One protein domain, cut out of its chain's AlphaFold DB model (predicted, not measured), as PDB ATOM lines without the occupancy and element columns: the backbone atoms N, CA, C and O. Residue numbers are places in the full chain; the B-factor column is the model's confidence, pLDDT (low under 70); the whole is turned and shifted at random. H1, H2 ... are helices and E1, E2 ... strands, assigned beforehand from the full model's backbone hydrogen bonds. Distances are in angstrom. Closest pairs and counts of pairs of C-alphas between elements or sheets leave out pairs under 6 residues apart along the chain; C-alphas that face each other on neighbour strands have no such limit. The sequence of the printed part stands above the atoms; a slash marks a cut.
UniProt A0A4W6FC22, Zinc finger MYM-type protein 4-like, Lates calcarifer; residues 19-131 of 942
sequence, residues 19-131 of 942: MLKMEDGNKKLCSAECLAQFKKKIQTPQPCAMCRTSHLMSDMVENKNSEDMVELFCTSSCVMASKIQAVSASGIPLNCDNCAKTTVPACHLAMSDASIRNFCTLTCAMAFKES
ATOM      1  N   MET A  19     144.452 143.850 160.085       82.12
ATOM      2  CA  MET A  19     143.950 143.285 161.340       82.12
ATOM      3  C   MET A  19     142.881 144.194 161.931       82.12
ATOM      4  O   MET A  19     143.164 145.344 162.245       82.12
ATOM      5  N   LEU A  20     141.667 143.674 162.088       84.25
ATOM      6  CA  LEU A  20     140.572 144.338 162.788       84.25
ATOM      7  C   LEU A  20     140.585 143.910 164.258       84.25
ATOM      8  O   LEU A  20     140.596 142.714 164.555       84.25
ATOM      9  N   LYS A  21     140.562 144.881 165.169       80.94
ATOM     10  CA  LYS A  21     140.448 144.652 166.610       80.94
ATOM     11  C   LYS A  21     138.982 144.433 166.986       80.94
ATOM     12  O   LYS A  21     138.138 145.271 166.675       80.94
ATOM     13  N   MET A  22     138.689 143.330 167.667       79.69
ATOM     14  CA  MET A  22     137.376 143.024 168.251       79.69
ATOM     15  C   MET A  22     137.579 142.487 169.670       79.69
ATOM     16  O   MET A  22     138.670 142.015 169.996       79.69
ATOM     17  N   GLU A  23     136.553 142.555 170.523       70.50
ATOM     18  CA  GLU A  23     136.657 142.033 171.898       70.50
ATOM     19  C   GLU A  23     136.791 140.496 171.911       70.50
ATOM     20  O   GLU A  23     137.533 139.957 172.728       70.50
ATOM     21  N   ASP A  24     136.228 139.814 170.906       70.88
ATOM     22  CA  ASP A  24     136.396 138.373 170.637       70.88
ATOM     23  C   ASP A  24     137.766 137.998 170.013       70.88
ATOM     24  O   ASP A  24     137.994 136.851 169.622       70.88
ATOM     25  N   GLY A  25     138.689 138.961 169.878       75.38
ATOM     26  CA  GLY A  25     140.038 138.773 169.335       75.38
ATOM     27  C   GLY A  25     140.267 139.350 167.930       75.38
ATOM     28  O   GLY A  25     139.347 139.732 167.208       75.38
ATOM     29  N   ASN A  26     141.539 139.433 167.529       82.62
ATOM     30  CA  ASN A  26     141.955 140.139 166.310       82.62
ATOM     31  C   ASN A  26     141.665 139.336 165.027       82.62
ATOM     32  O   ASN A  26     142.237 138.267 164.803       82.62
ATOM     33  N   LYS A  27     140.838 139.899 164.140       84.50
ATOM     34  CA  LYS A  27     140.394 139.289 162.877       84.50
ATOM     35  C   LYS A  27     141.282 139.693 161.701       84.50
ATOM     36  O   LYS A  27     141.640 140.861 161.564       84.50
ATOM     37  N   LYS A  28     141.637 138.736 160.833       84.75
ATOM     38  CA  LYS A  28     142.548 138.949 159.688       84.75
ATOM     39  C   LYS A  28     141.790 139.037 158.365       84.75
ATOM     40  O   LYS A  28     141.016 138.146 158.020       84.75
ATOM     41  N   LEU A  29     142.040 140.110 157.619       84.62
ATOM     42  CA  LEU A  29     141.337 140.471 156.389       84.62
ATOM     43  C   LEU A  29     142.347 140.869 155.302       84.62
ATOM     44  O   LEU A  29     143.389 141.451 155.598       84.62
ATOM     45  N   CYS A  30     142.059 140.551 154.038       82.81
ATOM     46  CA  CYS A  30     143.000 140.765 152.929       82.81
ATOM     47  C   CYS A  30     142.891 142.138 152.241       82.81
ATOM     48  O   CYS A  30     143.820 142.549 151.550       82.81
ATOM     49  N   SER A  31     141.773 142.851 152.403       82.31
ATOM     50  CA  SER A  31     141.526 144.148 151.759       82.31
ATOM     51  C   SER A  31     140.484 144.978 152.516       82.31
ATOM     52  O   SER A  31     139.697 144.438 153.295       82.31
ATOM     53  N   ALA A  32     140.456 146.289 152.253       80.25
ATOM     54  CA  ALA A  32     139.425 147.190 152.776       80.25
ATOM     55  C   ALA A  32     138.017 146.817 152.269       80.25
ATOM     56  O   ALA A  32     137.050 146.918 153.015       80.25
ATOM     57  N   GLU A  33     137.906 146.288 151.047       83.12
ATOM     58  CA  GLU A  33     136.644 145.760 150.511       83.12
ATOM     59  C   GLU A  33     136.155 144.545 151.318       83.12
ATOM     60  O   GLU A  33     134.998 144.483 151.730       83.12
ATOM     61  N   CYS A  34     137.050 143.609 151.657       83.50
ATOM     62  CA  CYS A  34     136.703 142.500 152.548       83.50
ATOM     63  C   CYS A  34     136.352 142.960 153.971       83.50
ATOM     64  O   CYS A  34     135.546 142.299 154.617       83.50
ATOM     65  N   LEU A  35     136.902 144.079 154.454       84.25
ATOM     66  CA  LEU A  35     136.490 144.694 155.718       84.25
ATOM     67  C   LEU A  35     135.090 145.319 155.619       84.25
ATOM     68  O   LEU A  35     134.252 145.049 156.475       84.25
ATOM     69  N   ALA A  36     134.790 146.069 154.557       83.69
ATOM     70  CA  ALA A  36     133.464 146.642 154.325       83.69
ATOM     71  C   ALA A  36     132.373 145.558 154.198       83.69
ATOM     72  O   ALA A  36     131.278 145.708 154.743       83.69
ATOM     73  N   GLN A  37     132.680 144.439 153.538       83.88
ATOM     74  CA  GLN A  37     131.795 143.272 153.457       83.88
ATOM     75  C   GLN A  37     131.631 142.575 154.818       83.88
ATOM     76  O   GLN A  37     130.505 142.300 155.227       83.88
ATOM     77  N   PHE A  38     132.721 142.363 155.562       83.88
ATOM     78  CA  PHE A  38     132.693 141.768 156.905       83.88
ATOM     79  C   PHE A  38     131.843 142.600 157.884       83.88
ATOM     80  O   PHE A  38     130.980 142.054 158.569       83.88
ATOM     81  N   LYS A  39     131.992 143.935 157.861       84.38
ATOM     82  CA  LYS A  39     131.184 144.893 158.642       84.38
ATOM     83  C   LYS A  39     129.692 144.902 158.280       84.38
ATOM     84  O   LYS A  39     128.886 145.295 159.114       84.38
ATOM     85  N   LYS A  40     129.315 144.497 157.059       82.56
ATOM     86  CA  LYS A  40     127.908 144.307 156.641       82.56
ATOM     87  C   LYS A  40     127.368 142.915 156.988       82.56
ATOM     88  O   LYS A  40     126.169 142.758 157.191       82.56
ATOM     89  N   LYS A  41     128.244 141.905 157.030       82.94
ATOM     90  CA  LYS A  41     127.911 140.504 157.333       82.94
ATOM     91  C   LYS A  41     127.662 140.276 158.829       82.94
ATOM     92  O   LYS A  41     126.842 139.434 159.182       82.94
ATOM     93  N   ILE A  42     128.347 141.020 159.700       78.06
ATOM     94  CA  ILE A  42     128.149 140.971 161.153       78.06
ATOM     95  C   ILE A  42     127.095 142.001 161.574       78.06
ATOM     96  O   ILE A  42     127.332 143.204 161.524       78.06
ATOM     97  N   GLN A  43     125.941 141.508 162.029       77.56
ATOM     98  CA  GLN A  43     124.843 142.327 162.565       77.56
ATOM     99  C   GLN A  43     124.874 142.465 164.099       77.56
ATOM    100  O   GLN A  43     124.003 143.118 164.670       77.56
ATOM    101  N   THR A  44     125.852 141.871 164.795       79.00
ATOM    102  CA  THR A  44     125.991 142.054 166.247       79.00
ATOM    103  C   THR A  44     126.574 143.443 166.554       79.00
ATOM    104  O   THR A  44     127.608 143.807 165.985       79.00
ATOM    105  N   PRO A  45     125.950 144.245 167.440       84.25
ATOM    106  CA  PRO A  45     126.503 145.539 167.828       84.25
ATOM    107  C   PRO A  45     127.865 145.393 168.516       84.25
ATOM    108  O   PRO A  45     128.016 144.586 169.430       84.25
ATOM    109  N   GLN A  46     128.839 146.204 168.109       83.62
ATOM    110  CA  GLN A  46     130.191 146.240 168.670       83.62
ATOM    111  C   GLN A  46     130.415 147.542 169.459       83.62
ATOM    112  O   GLN A  46     129.937 148.603 169.037       83.62
ATOM    113  N   PRO A  47     131.131 147.510 170.597       87.94
ATOM    114  CA  PRO A  47     131.403 148.702 171.391       87.94
ATOM    115  C   PRO A  47     132.442 149.610 170.723       87.94
ATOM    116  O   PRO A  47     133.483 149.170 170.241       87.94
ATOM    117  N   CYS A  48     132.188 150.919 170.738       90.00
ATOM    118  CA  CYS A  48     133.159 151.934 170.329       90.00
ATOM    119  C   CYS A  48     134.423 151.861 171.202       90.00
ATOM    120  O   CYS A  48     134.333 151.987 172.426       90.00
ATOM    121  N   ALA A  49     135.606 151.760 170.586       86.44
ATOM    122  CA  ALA A  49     136.883 151.617 171.296       86.44
ATOM    123  C   ALA A  49     137.167 152.745 172.317       86.44
ATOM    124  O   ALA A  49     137.840 152.513 173.321       86.44
ATOM    125  N   MET A  50     136.605 153.942 172.094       88.69
ATOM    126  CA  MET A  50     136.702 155.098 172.994       88.69
ATOM    127  C   MET A  50     135.576 155.140 174.044       88.69
ATOM    128  O   MET A  50     135.847 155.085 175.239       88.69
ATOM    129  N   CYS A  51     134.309 155.265 173.628       86.88
ATOM    130  CA  CYS A  51     133.192 155.538 174.549       86.88
ATOM    131  C   CYS A  51     132.403 154.295 174.999       86.88
ATOM    132  O   CYS A  51     131.444 154.437 175.754       86.88
ATOM    133  N   ARG A  52     132.768 153.098 174.516       85.81
ATOM    134  CA  ARG A  52     132.146 151.784 174.792       85.81
ATOM    135  C   ARG A  52     130.646 151.649 174.500       85.81
ATOM    136  O   ARG A  52     130.080 150.589 174.720       85.81
ATOM    137  N   THR A  53     130.011 152.667 173.925       86.31
ATOM    138  CA  THR A  53     128.651 152.580 173.375       86.31
ATOM    139  C   THR A  53     128.623 151.597 172.204       86.31
ATOM    140  O   THR A  53     129.467 151.699 171.311       86.31
ATOM    141  N   SER A  54     127.671 150.663 172.205       87.12
ATOM    142  CA  SER A  54     127.524 149.644 171.159       87.12
ATOM    143  C   SER A  54     126.781 150.178 169.935       87.12
ATOM    144  O   SER A  54     125.717 150.778 170.070       87.12
ATOM    145  N   HIS A  55     127.323 149.931 168.742       87.38
ATOM    146  CA  HIS A  55     126.736 150.310 167.453       87.38
ATOM    147  C   HIS A  55     126.871 149.165 166.442       87.38
ATOM    148  O   HIS A  55     127.742 148.309 166.587       87.38
ATOM    149  N   LEU A  56     126.033 149.142 165.401       87.25
ATOM    150  CA  LEU A  56     126.228 148.224 164.275       87.25
ATOM    151  C   LEU A  56     127.542 148.553 163.563       87.25
ATOM    152  O   LEU A  56     127.844 149.722 163.323       87.25
ATOM    153  N   MET A  57     128.319 147.527 163.201       82.50
ATOM    154  CA  MET A  57     129.643 147.721 162.595       82.50
ATOM    155  C   MET A  57     129.576 148.545 161.303       82.50
ATOM    156  O   MET A  57     130.483 149.336 161.053       82.50
ATOM    157  N   SER A  58     128.502 148.410 160.519       82.56
ATOM    158  CA  SER A  58     128.208 149.220 159.326       82.56
ATOM    159  C   SER A  58     128.334 150.727 159.557       82.56
ATOM    160  O   SER A  58     128.826 151.438 158.682       82.56
ATOM    161  N   ASP A  59     127.946 151.190 160.744       84.62
ATOM    162  CA  ASP A  59     127.754 152.603 161.070       84.62
ATOM    163  C   ASP A  59     128.986 153.193 161.786       84.62
ATOM    164  O   ASP A  59     129.034 154.382 162.104       84.62
ATOM    165  N   MET A  60     129.996 152.358 162.063       87.12
ATOM    166  CA  MET A  60     131.196 152.733 162.809       87.12
ATOM    167  C   MET A  60     132.324 153.218 161.891       87.12
ATOM    168  O   MET A  60     132.689 152.579 160.899       87.12
ATOM    169  N   VAL A  61     132.936 154.328 162.296       87.31
ATOM    170  CA  VAL A  61     134.140 154.918 161.709       87.31
ATOM    171  C   VAL A  61     135.345 154.029 162.011       87.31
ATOM    172  O   VAL A  61     135.613 153.700 163.166       87.31
ATOM    173  N   GLU A  62     136.092 153.668 160.974       87.81
ATOM    174  CA  GLU A  62     137.366 152.957 161.090       87.81
ATOM    175  C   GLU A  62     138.515 153.939 161.337       87.81
ATOM    176  O   GLU A  62     138.593 154.995 160.707       87.81
ATOM    177  N   ASN A  63     139.458 153.571 162.204       86.31
ATOM    178  CA  ASN A  63     140.749 154.244 162.284       86.31
ATOM    179  C   ASN A  63     141.874 153.233 162.544       86.31
ATOM    180  O   ASN A  63     141.781 152.421 163.461       86.31
ATOM    181  N   LYS A  64     142.964 153.330 161.774       83.50
ATOM    182  CA  LYS A  64     144.207 152.584 162.020       83.50
ATOM    183  C   LYS A  64     144.974 153.175 163.209       83.50
ATOM    184  O   LYS A  64     145.124 154.397 163.305       83.50
ATOM    185  N   ASN A  65     145.453 152.318 164.105       72.88
ATOM    186  CA  ASN A  65     146.390 152.685 165.167       72.88
ATOM    187  C   ASN A  65     147.850 152.666 164.648       72.88
ATOM    188  O   ASN A  65     148.105 152.417 163.470       72.88
ATOM    189  N   SER A  66     148.820 152.925 165.528       65.50
ATOM    190  CA  SER A  66     150.261 152.903 165.213       65.50
ATOM    191  C   SER A  66     150.842 151.509 164.920       65.50
ATOM    192  O   SER A  66     152.002 151.406 164.538       65.50
ATOM    193  N   GLU A  67     150.056 150.446 165.088       70.00
ATOM    194  CA  GLU A  67     150.415 149.038 164.845       70.00
ATOM    195  C   GLU A  67     149.741 148.502 163.559       70.00
ATOM    196  O   GLU A  67     149.633 147.295 163.352       70.00
ATOM    197  N   ASP A  68     149.230 149.416 162.724       70.56
ATOM    198  CA  ASP A  68     148.408 149.195 161.521       70.56
ATOM    199  C   ASP A  68     147.071 148.444 161.743       70.56
ATOM    200  O   ASP A  68     146.342 148.126 160.793       70.56
ATOM    201  N   MET A  69     146.706 148.224 163.010       79.94
ATOM    202  CA  MET A  69     145.470 147.577 163.447       79.94
ATOM    203  C   MET A  69     144.289 148.549 163.335       79.94
ATOM    204  O   MET A  69     144.370 149.702 163.755       79.94
ATOM    205  N   VAL A  70     143.179 148.087 162.766       87.00
ATOM    206  CA  VAL A  70     141.945 148.865 162.615       87.00
ATOM    207  C   VAL A  70     141.106 148.747 163.884       87.00
ATOM    208  O   VAL A  70     140.763 147.644 164.308       87.00
ATOM    209  N   GLU A  71     140.734 149.890 164.450       88.38
ATOM    210  CA  GLU A  71     139.791 150.020 165.561       88.38
ATOM    211  C   GLU A  71     138.507 150.732 165.094       88.38
ATOM    212  O   GLU A  71     138.530 151.521 164.142       88.38
ATOM    213  N   LEU A  72     137.378 150.448 165.758       89.38
ATOM    214  CA  LEU A  72     136.050 150.961 165.398       89.38
ATOM    215  C   LEU A  72     135.525 151.983 166.415       89.38
ATOM    216  O   LEU A  72     135.561 151.771 167.630       89.38
ATOM    217  N   PHE A  73     134.979 153.085 165.902       89.75
ATOM    218  CA  PHE A  73     134.501 154.223 166.685       89.75
ATOM    219  C   PHE A  73     133.113 154.668 166.217       89.75
ATOM    220  O   PHE A  73     132.835 154.701 165.025       89.75
ATOM    221  N   CYS A  74     132.239 155.088 167.132       88.12
ATOM    222  CA  CYS A  74     130.902 155.578 166.766       88.12
ATOM    223  C   CYS A  74     130.912 156.939 166.040       88.12
ATOM    224  O   CYS A  74     129.948 157.291 165.372       88.12
ATOM    225  N   THR A  75     131.980 157.733 166.188       86.81
ATOM    226  CA  THR A  75     132.110 159.076 165.599       86.81
ATOM    227  C   THR A  75     133.574 159.443 165.356       86.81
ATOM    228  O   THR A  75     134.470 158.986 166.070       86.81
ATOM    229  N   SER A  76     133.824 160.370 164.427       81.62
ATOM    230  CA  SER A  76     135.138 161.014 164.253       81.62
ATOM    231  C   SER A  76     135.599 161.773 165.506       81.62
ATOM    232  O   SER A  76     136.793 161.823 165.795       81.62
ATOM    233  N   SER A  77     134.670 162.300 166.314       82.12
ATOM    234  CA  SER A  77     134.977 162.882 167.628       82.12
ATOM    235  C   SER A  77     135.586 161.857 168.590       82.12
ATOM    236  O   SER A  77     136.536 162.184 169.297       82.12
ATOM    237  N   CYS A  78     135.105 160.611 168.578       83.06
ATOM    238  CA  CYS A  78     135.691 159.521 169.360       83.06
ATOM    239  C   CYS A  78     137.066 159.080 168.829       83.06
ATOM    240  O   CYS A  78     137.944 158.787 169.636       83.06
ATOM    241  N   VAL A  79     137.290 159.113 167.508       84.31
ATOM    242  CA  VAL A  79     138.630 158.903 166.919       84.31
ATOM    243  C   VAL A  79     139.613 159.975 167.407       84.31
ATOM    244  O   VAL A  79     140.716 159.650 167.842       84.31
ATOM    245  N   MET A  80     139.225 161.256 167.375       81.88
ATOM    246  CA  MET A  80     140.081 162.354 167.845       81.88
ATOM    247  C   MET A  80     140.351 162.275 169.352       81.88
ATOM    248  O   MET A  80     141.494 162.451 169.766       81.88
ATOM    249  N   ALA A  81     139.335 161.968 170.165       82.06
ATOM    250  CA  ALA A  81     139.496 161.785 171.608       82.06
ATOM    251  C   ALA A  81     140.461 160.635 171.940       82.06
ATOM    252  O   ALA A  81     141.348 160.811 172.771       82.06
ATOM    253  N   SER A  82     140.352 159.503 171.236       82.06
ATOM    254  CA  SER A  82     141.262 158.361 171.383       82.06
ATOM    255  C   SER A  82     142.703 158.711 170.989       82.06
ATOM    256  O   SER A  82     143.630 158.408 171.738       82.06
ATOM    257  N   LYS A  83     142.906 159.429 169.875       80.25
ATOM    258  CA  LYS A  83     144.240 159.903 169.463       80.25
ATOM    259  C   LYS A  83     144.852 160.883 170.466       80.25
ATOM    260  O   LYS A  83     146.031 160.756 170.778       80.25
ATOM    261  N   ILE A  84     144.063 161.817 171.006       79.44
ATOM    262  CA  ILE A  84     144.516 162.713 172.082       79.44
ATOM    263  C   ILE A  84     144.894 161.892 173.321       79.44
ATOM    264  O   ILE A  84     146.000 162.049 173.825       79.44
ATOM    265  N   GLN A  85     144.034 160.968 173.764       77.56
ATOM    266  CA  GLN A  85     144.303 160.123 174.928       77.56
ATOM    267  C   GLN A  85     145.578 159.285 174.754       77.56
ATOM    268  O   GLN A  85     146.352 159.185 175.700       77.56
ATOM    269  N   ALA A  86     145.834 158.734 173.564       74.44
ATOM    270  CA  ALA A  86     147.063 157.998 173.270       74.44
ATOM    271  C   ALA A  86     148.318 158.884 173.384       74.44
ATOM    272  O   ALA A  86     149.308 158.470 173.987       74.44
ATOM    273  N   VAL A  87     148.268 160.124 172.878       71.69
ATOM    274  CA  VAL A  87     149.371 161.090 173.035       71.69
ATOM    275  C   VAL A  87     149.564 161.455 174.510       71.69
ATOM    276  O   VAL A  87     150.682 161.340 175.011       71.69
ATOM    277  N   SER A  88     148.503 161.824 175.235       73.62
ATOM    278  CA  SER A  88     148.595 162.188 176.657       73.62
ATOM    279  C   SER A  88     149.073 161.021 177.536       73.62
ATOM    280  O   SER A  88     149.872 161.230 178.445       73.62
ATOM    281  N   ALA A  89     148.633 159.790 177.253       69.50
ATOM    282  CA  ALA A  89     149.023 158.587 177.994       69.50
ATOM    283  C   ALA A  89     150.462 158.126 177.708       69.50
ATOM    284  O   ALA A  89     151.049 157.440 178.539       69.50
ATOM    285  N   SER A  90     151.047 158.513 176.568       71.31
ATOM    286  CA  SER A  90     152.447 158.197 176.254       71.31
ATOM    287  C   SER A  90     153.449 158.889 177.188       71.31
ATOM    288  O   SER A  90     154.574 158.420 177.336       71.31
ATOM    289  N   GLY A  91     153.067 160.028 177.787       68.62
ATOM    290  CA  GLY A  91     153.948 160.860 178.611       68.62
ATOM    291  C   GLY A  91     155.137 161.485 177.863       68.62
ATOM    292  O   GLY A  91     155.971 162.131 178.494       68.62
ATOM    293  N   ILE A  92     155.237 161.306 176.540       74.06
ATOM    294  CA  ILE A  92     156.389 161.743 175.744       74.06
ATOM    295  C   ILE A  92     156.431 163.282 175.689       74.06
ATOM    296  O   ILE A  92     155.441 163.910 175.299       74.06
ATOM    297  N   PRO A  93     157.568 163.921 176.029       78.38
ATOM    298  CA  PRO A  93     157.759 165.346 175.793       78.38
ATOM    299  C   PRO A  93     157.734 165.660 174.293       78.38
ATOM    300  O   PRO A  93     158.552 165.149 173.531       78.38
ATOM    301  N   LEU A  94     156.813 166.526 173.870       82.38
ATOM    302  CA  LEU A  94     156.687 166.980 172.484       82.38
ATOM    303  C   LEU A  94     156.988 168.478 172.389       82.38
ATOM    304  O   LEU A  94     156.817 169.233 173.349       82.38
ATOM    305  N   ASN A  95     157.439 168.921 171.218       86.00
ATOM    306  CA  ASN A  95     157.682 170.338 170.961       86.00
ATOM    307  C   ASN A  95     156.346 171.085 170.875       86.00
ATOM    308  O   ASN A  95     155.472 170.712 170.097       86.00
ATOM    309  N   CYS A  96     156.197 172.148 171.664       87.38
ATOM    310  CA  CYS A  96     155.025 173.016 171.616       87.38
ATOM    311  C   CYS A  96     154.930 173.729 170.256       87.38
ATOM    312  O   CYS A  96     155.796 174.547 169.940       87.38
ATOM    313  N   ASP A  97     153.849 173.509 169.505       85.75
ATOM    314  CA  ASP A  97     153.618 174.064 168.159       85.75
ATOM    315  C   ASP A  97     153.651 175.608 168.090       85.75
ATOM    316  O   ASP A  97     153.784 176.172 167.008       85.75
ATOM    317  N   ASN A  98     153.556 176.308 169.230       88.12
ATOM    318  CA  ASN A  98     153.641 177.774 169.298       88.12
ATOM    319  C   ASN A  98     154.996 178.328 169.762       88.12
ATOM    320  O   ASN A  98     155.379 179.421 169.362       88.12
ATOM    321  N   CYS A  99     155.678 177.655 170.696       87.38
ATOM    322  CA  CYS A  99     156.874 178.202 171.360       87.38
ATOM    323  C   CYS A  99     158.088 177.264 171.333       87.38
ATOM    324  O   CYS A  99     159.051 177.503 172.058       87.38
ATOM    325  N   ALA A 100     158.021 176.195 170.533       86.06
ATOM    326  CA  ALA A 100     159.027 175.152 170.309       86.06
ATOM    327  C   ALA A 100     159.505 174.355 171.542       86.06
ATOM    328  O   ALA A 100     160.086 173.288 171.370       86.06
ATOM    329  N   LYS A 101     159.236 174.812 172.775       84.94
ATOM    330  CA  LYS A 101     159.655 174.151 174.021       84.94
ATOM    331  C   LYS A 101     159.182 172.696 174.071       84.94
ATOM    332  O   LYS A 101     157.985 172.436 173.960       84.94
ATOM    333  N   THR A 102     160.124 171.781 174.283       86.31
ATOM    334  CA  THR A 102     159.881 170.346 174.453       86.31
ATOM    335  C   THR A 102     159.366 170.067 175.865       86.31
ATOM    336  O   THR A 102     160.103 170.198 176.839       86.31
ATOM    337  N   THR A 103     158.091 169.712 175.994       81.94
ATOM    338  CA  THR A 103     157.423 169.441 177.283       81.94
ATOM    339  C   THR A 103     156.308 168.420 177.087       81.94
ATOM    340  O   THR A 103     155.797 168.290 175.977       81.94
ATOM    341  N   VAL A 104     155.855 167.749 178.148       81.31
ATOM    342  CA  VAL A 104     154.579 167.012 178.081       81.31
ATOM    343  C   VAL A 104     153.460 168.013 177.728       81.31
ATOM    344  O   VAL A 104     153.356 169.042 178.403       81.31
ATOM    345  N   PRO A 105     152.653 167.791 176.672       80.44
ATOM    346  CA  PRO A 105     151.607 168.738 176.294       80.44
ATOM    347  C   PRO A 105     150.508 168.832 177.358       80.44
ATOM    348  O   PRO A 105     149.967 167.821 177.795       80.44
ATOM    349  N   ALA A 106     150.139 170.058 177.732       79.88
ATOM    350  CA  ALA A 106     149.022 170.341 178.638       79.88
ATOM    351  C   ALA A 106     147.732 170.725 177.885       79.88
ATOM    352  O   ALA A 106     146.662 170.828 178.482       79.88
ATOM    353  N   CYS A 107     147.824 170.984 176.579       80.62
ATOM    354  CA  CYS A 107     146.694 171.318 175.723       80.62
ATOM    355  C   CYS A 107     146.917 170.766 174.306       80.62
ATOM    356  O   CYS A 107     148.035 170.800 173.789       80.62
ATOM    357  N   HIS A 108     145.843 170.291 173.675       81.81
ATOM    358  CA  HIS A 108     145.841 169.776 172.307       81.81
ATOM    359  C   HIS A 108     144.768 170.504 171.484       81.81
ATOM    360  O   HIS A 108     143.658 170.722 171.976       81.81
ATOM    361  N   LEU A 109     145.067 170.848 170.229       81.25
ATOM    362  CA  LEU A 109     144.079 171.341 169.260       81.25
ATOM    363  C   LEU A 109     143.991 170.379 168.077       81.25
ATOM    364  O   LEU A 109     144.997 170.106 167.425       81.25
ATOM    365  N   ALA A 110     142.782 169.910 167.773       78.12
ATOM    366  CA  ALA A 110     142.493 169.270 166.495       78.12
ATOM    367  C   ALA A 110     142.324 170.347 165.411       78.12
ATOM    368  O   ALA A 110     141.594 171.323 165.607       78.12
ATOM    369  N   MET A 111     143.007 170.168 164.284       75.81
ATOM    370  CA  MET A 111     143.008 171.086 163.145       75.81
ATOM    371  C   MET A 111     142.092 170.583 162.016       75.81
ATOM    372  O   MET A 111     141.647 169.435 162.010       75.81
ATOM    373  N   SER A 112     141.793 171.454 161.047       62.91
ATOM    374  CA  SER A 112     140.871 171.173 159.929       62.91
ATOM    375  C   SER A 112     141.329 170.044 158.993       62.91
ATOM    376  O   SER A 112     140.512 169.475 158.279       62.91
ATOM    377  N   ASP A 113     142.623 169.727 159.002       65.19
ATOM    378  CA  ASP A 113     143.277 168.623 158.285       65.19
ATOM    379  C   ASP A 113     143.269 167.296 159.080       65.19
ATOM    380  O   ASP A 113     143.921 166.329 158.692       65.19
ATOM    381  N   ALA A 114     142.551 167.256 160.210       57.66
ATOM    382  CA  ALA A 114     142.548 166.184 161.206       57.66
ATOM    383  C   ALA A 114     143.912 165.906 161.882       57.66
ATOM    384  O   ALA A 114     144.055 164.890 162.572       57.66
ATOM    385  N   SER A 115     144.893 166.809 161.755       76.81
ATOM    386  CA  SER A 115     146.112 166.781 162.572       76.81
ATOM    387  C   SER A 115     145.833 167.229 164.014       76.81
ATOM    388  O   SER A 115     144.858 167.932 164.297       76.81
ATOM    389  N   ILE A 116     146.692 166.808 164.947       81.44
ATOM    390  CA  ILE A 116     146.648 167.225 166.354       81.44
ATOM    391  C   ILE A 116     147.904 168.040 166.650       81.44
ATOM    392  O   ILE A 116     149.022 167.538 166.528       81.44
ATOM    393  N   ARG A 117     147.699 169.291 167.061       85.00
ATOM    394  CA  ARG A 117     148.734 170.234 167.490       85.00
ATOM    395  C   ARG A 117     148.851 170.226 169.010       85.00
ATOM    396  O   ARG A 117     147.840 170.115 169.706       85.00
ATOM    397  N   ASN A 118     150.071 170.335 169.520       87.88
ATOM    398  CA  ASN A 118     150.430 170.072 170.911       87.88
ATOM    399  C   ASN A 118     151.020 171.323 171.566       87.88
ATOM    400  O   ASN A 118     151.897 171.974 171.003       87.88
ATOM    401  N   PHE A 119     150.565 171.657 172.776       89.56
ATOM    402  CA  PHE A 119     150.943 172.900 173.447       89.56
ATOM    403  C   PHE A 119     151.267 172.690 174.924       89.56
ATOM    404  O   PHE A 119     150.548 172.008 175.654       89.56
ATOM    405  N   CYS A 120     152.326 173.355 175.389       86.19
ATOM    406  CA  CYS A 120     152.742 173.347 176.793       86.19
ATOM    407  C   CYS A 120     151.774 174.100 177.725       86.19
ATOM    408  O   CYS A 120     151.776 173.871 178.928       86.19
ATOM    409  N   THR A 121     150.945 175.002 177.185       84.31
ATOM    410  CA  THR A 121     149.927 175.766 177.924       84.31
ATOM    411  C   THR A 121     148.730 176.094 177.028       84.31
ATOM    412  O   THR A 121     148.864 176.179 175.803       84.31
ATOM    413  N   LEU A 122     147.573 176.369 177.639       81.75
ATOM    414  CA  LEU A 122     146.406 176.919 176.936       81.75
ATOM    415  C   LEU A 122     146.723 178.275 176.272       81.75
ATOM    416  O   LEU A 122     146.259 178.539 175.166       81.75
ATOM    417  N   THR A 123     147.562 179.105 176.899       85.62
ATOM    418  CA  THR A 123     148.015 180.390 176.342       85.62
ATOM    419  C   THR A 123     148.747 180.200 175.012       85.62
ATOM    420  O   THR A 123     148.461 180.906 174.050       85.62
ATOM    421  N   CYS A 124     149.634 179.203 174.919       84.81
ATOM    422  CA  CYS A 124     150.308 178.855 173.667       84.81
ATOM    423  C   CYS A 124     149.341 178.325 172.597       84.81
ATOM    424  O   CYS A 124     149.480 178.695 171.434       84.81
ATOM    425  N   ALA A 125     148.343 177.518 172.975       85.75
ATOM    426  CA  ALA A 125     147.321 177.033 172.042       85.75
ATOM    427  C   ALA A 125     146.467 178.181 171.466       85.75
ATOM    428  O   ALA A 125     146.166 178.210 170.273       85.75
ATOM    429  N   MET A 126     146.103 179.158 172.304       84.88
ATOM    430  CA  MET A 126     145.324 180.327 171.883       84.88
ATOM    431  C   MET A 126     146.157 181.310 171.048       84.88
ATOM    432  O   MET A 126     145.650 181.813 170.051       84.88
ATOM    433  N   ALA A 127     147.434 181.524 171.385       84.88
ATOM    434  CA  ALA A 127     148.347 182.340 170.582       84.88
ATOM    435  C   ALA A 127     148.574 181.751 169.176       84.88
ATOM    436  O   ALA A 127     148.493 182.480 168.190       84.88
ATOM    437  N   PHE A 128     148.750 180.428 169.068       84.75
ATOM    438  CA  PHE A 128     148.879 179.729 167.782       84.75
ATOM    439  C   PHE A 128     147.617 179.865 166.928       84.75
ATOM    440  O   PHE A 128     147.675 180.084 165.722       84.75
ATOM    441  N   LYS A 129     146.447 179.770 167.564       79.12
ATOM    442  CA  LYS A 129     145.152 179.956 166.903       79.12
ATOM    443  C   LYS A 129     144.932 181.388 166.396       79.12
ATOM    444  O   LYS A 129     144.105 181.584 165.504       79.12
ATOM    445  N   GLU A 130     145.648 182.365 166.945       78.81
ATOM    446  CA  GLU A 130     145.661 183.738 166.448       78.81
ATOM    447  C   GLU A 130     146.655 183.883 165.284       78.81
ATOM    448  O   GLU A 130     146.234 184.234 164.186       78.81
ATOM    449  N   SER A 131     147.919 183.473 165.450       70.38
ATOM    450  CA  SER A 131     148.959 183.604 164.410       70.38
ATOM    451  C   SER A 131     148.687 182.795 163.131       70.38
ATOM    452  O   SER A 131     149.094 183.199 162.041       70.38
TER     453      SER A 131
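Overview. This is residues 19 to 131 of the 942 residues of the protein "Zinc finger MYM-type protein 4-like" of Lates calcarifer (UniProt A0A4W6FC22). You are looking at a rod-like row of small parts: helix H2 lies in the middle, with the strand hairpin E2 and E3 on one side of it and the hairpin E4 and E5 on the other. H3 packs on E4 and E5 at one end of the row, while E1 and H1 lie towards the other end. The 113 printed residues hold, in order, E1 H1 E2 E3 H2 E4 E5 H3, two antiparallel two-stranded sheets among them; the class is mixed, with 55 residues in named elements, under half. The whole is loose, with a radius of gyration of the C-alphas of 17.0 A and spans of 49 by 23 by 23 A.

Arrangement. Start at the hairpin of E2, residues 61 to 64, and E3, residues 69 to 73, where N 61 and O 73 are 2.8 A apart, within hydrogen-bond range. From E2, look to H2, residues 76 to 90: the closest C-alphas are those of Val 61 and Ser 76, 6.7 A apart. Beyond H2 find the hairpin of E4, residues 107 to 110, and E5, residues 116 to 119, with N 117 and O 109 within hydrogen-bond range at 2.8 A. The closest C-alphas of H2 and E4 are those of Ile 84 and His 108, 7.2 A apart. For E4 and H3, residues 122 to 131, they are those of Cys 107 and Leu 122, 5.7 A apart. E1, residues 27 to 29, pairs with no named strand; its closest C-alpha to H1, residues 32 to 41, is that of Leu 29, 6.5 A from that of Leu 35. H1 and H2 are apart, as are H2 and H3. In H1, H2 and H3, every O i to N i+4 pair is within hydrogen-bond range.

Along the chain. Find C-alpha 27 at (140.394, 139.289, 162.877), where E1 begins. C-alpha 76 at (135.138, 161.014, 164.253) begins H2, 21.2 A long; H1 measures 14.1 A, E3 13.2 A and H3 14.4 A. H3 ends at C-alpha 131, (148.959, 183.604, 164.410).

Size, cuts and confidence. The C-alphas farthest apart are those of Lys 41 and Cys 99, at 49.6 A. The printed part has no cut; the links H1 to E2 and H2 to E4 are long. Mean pLDDT of the printed part is 81.5, and residues 66, 89, 91 and 112 to 114 are under 70.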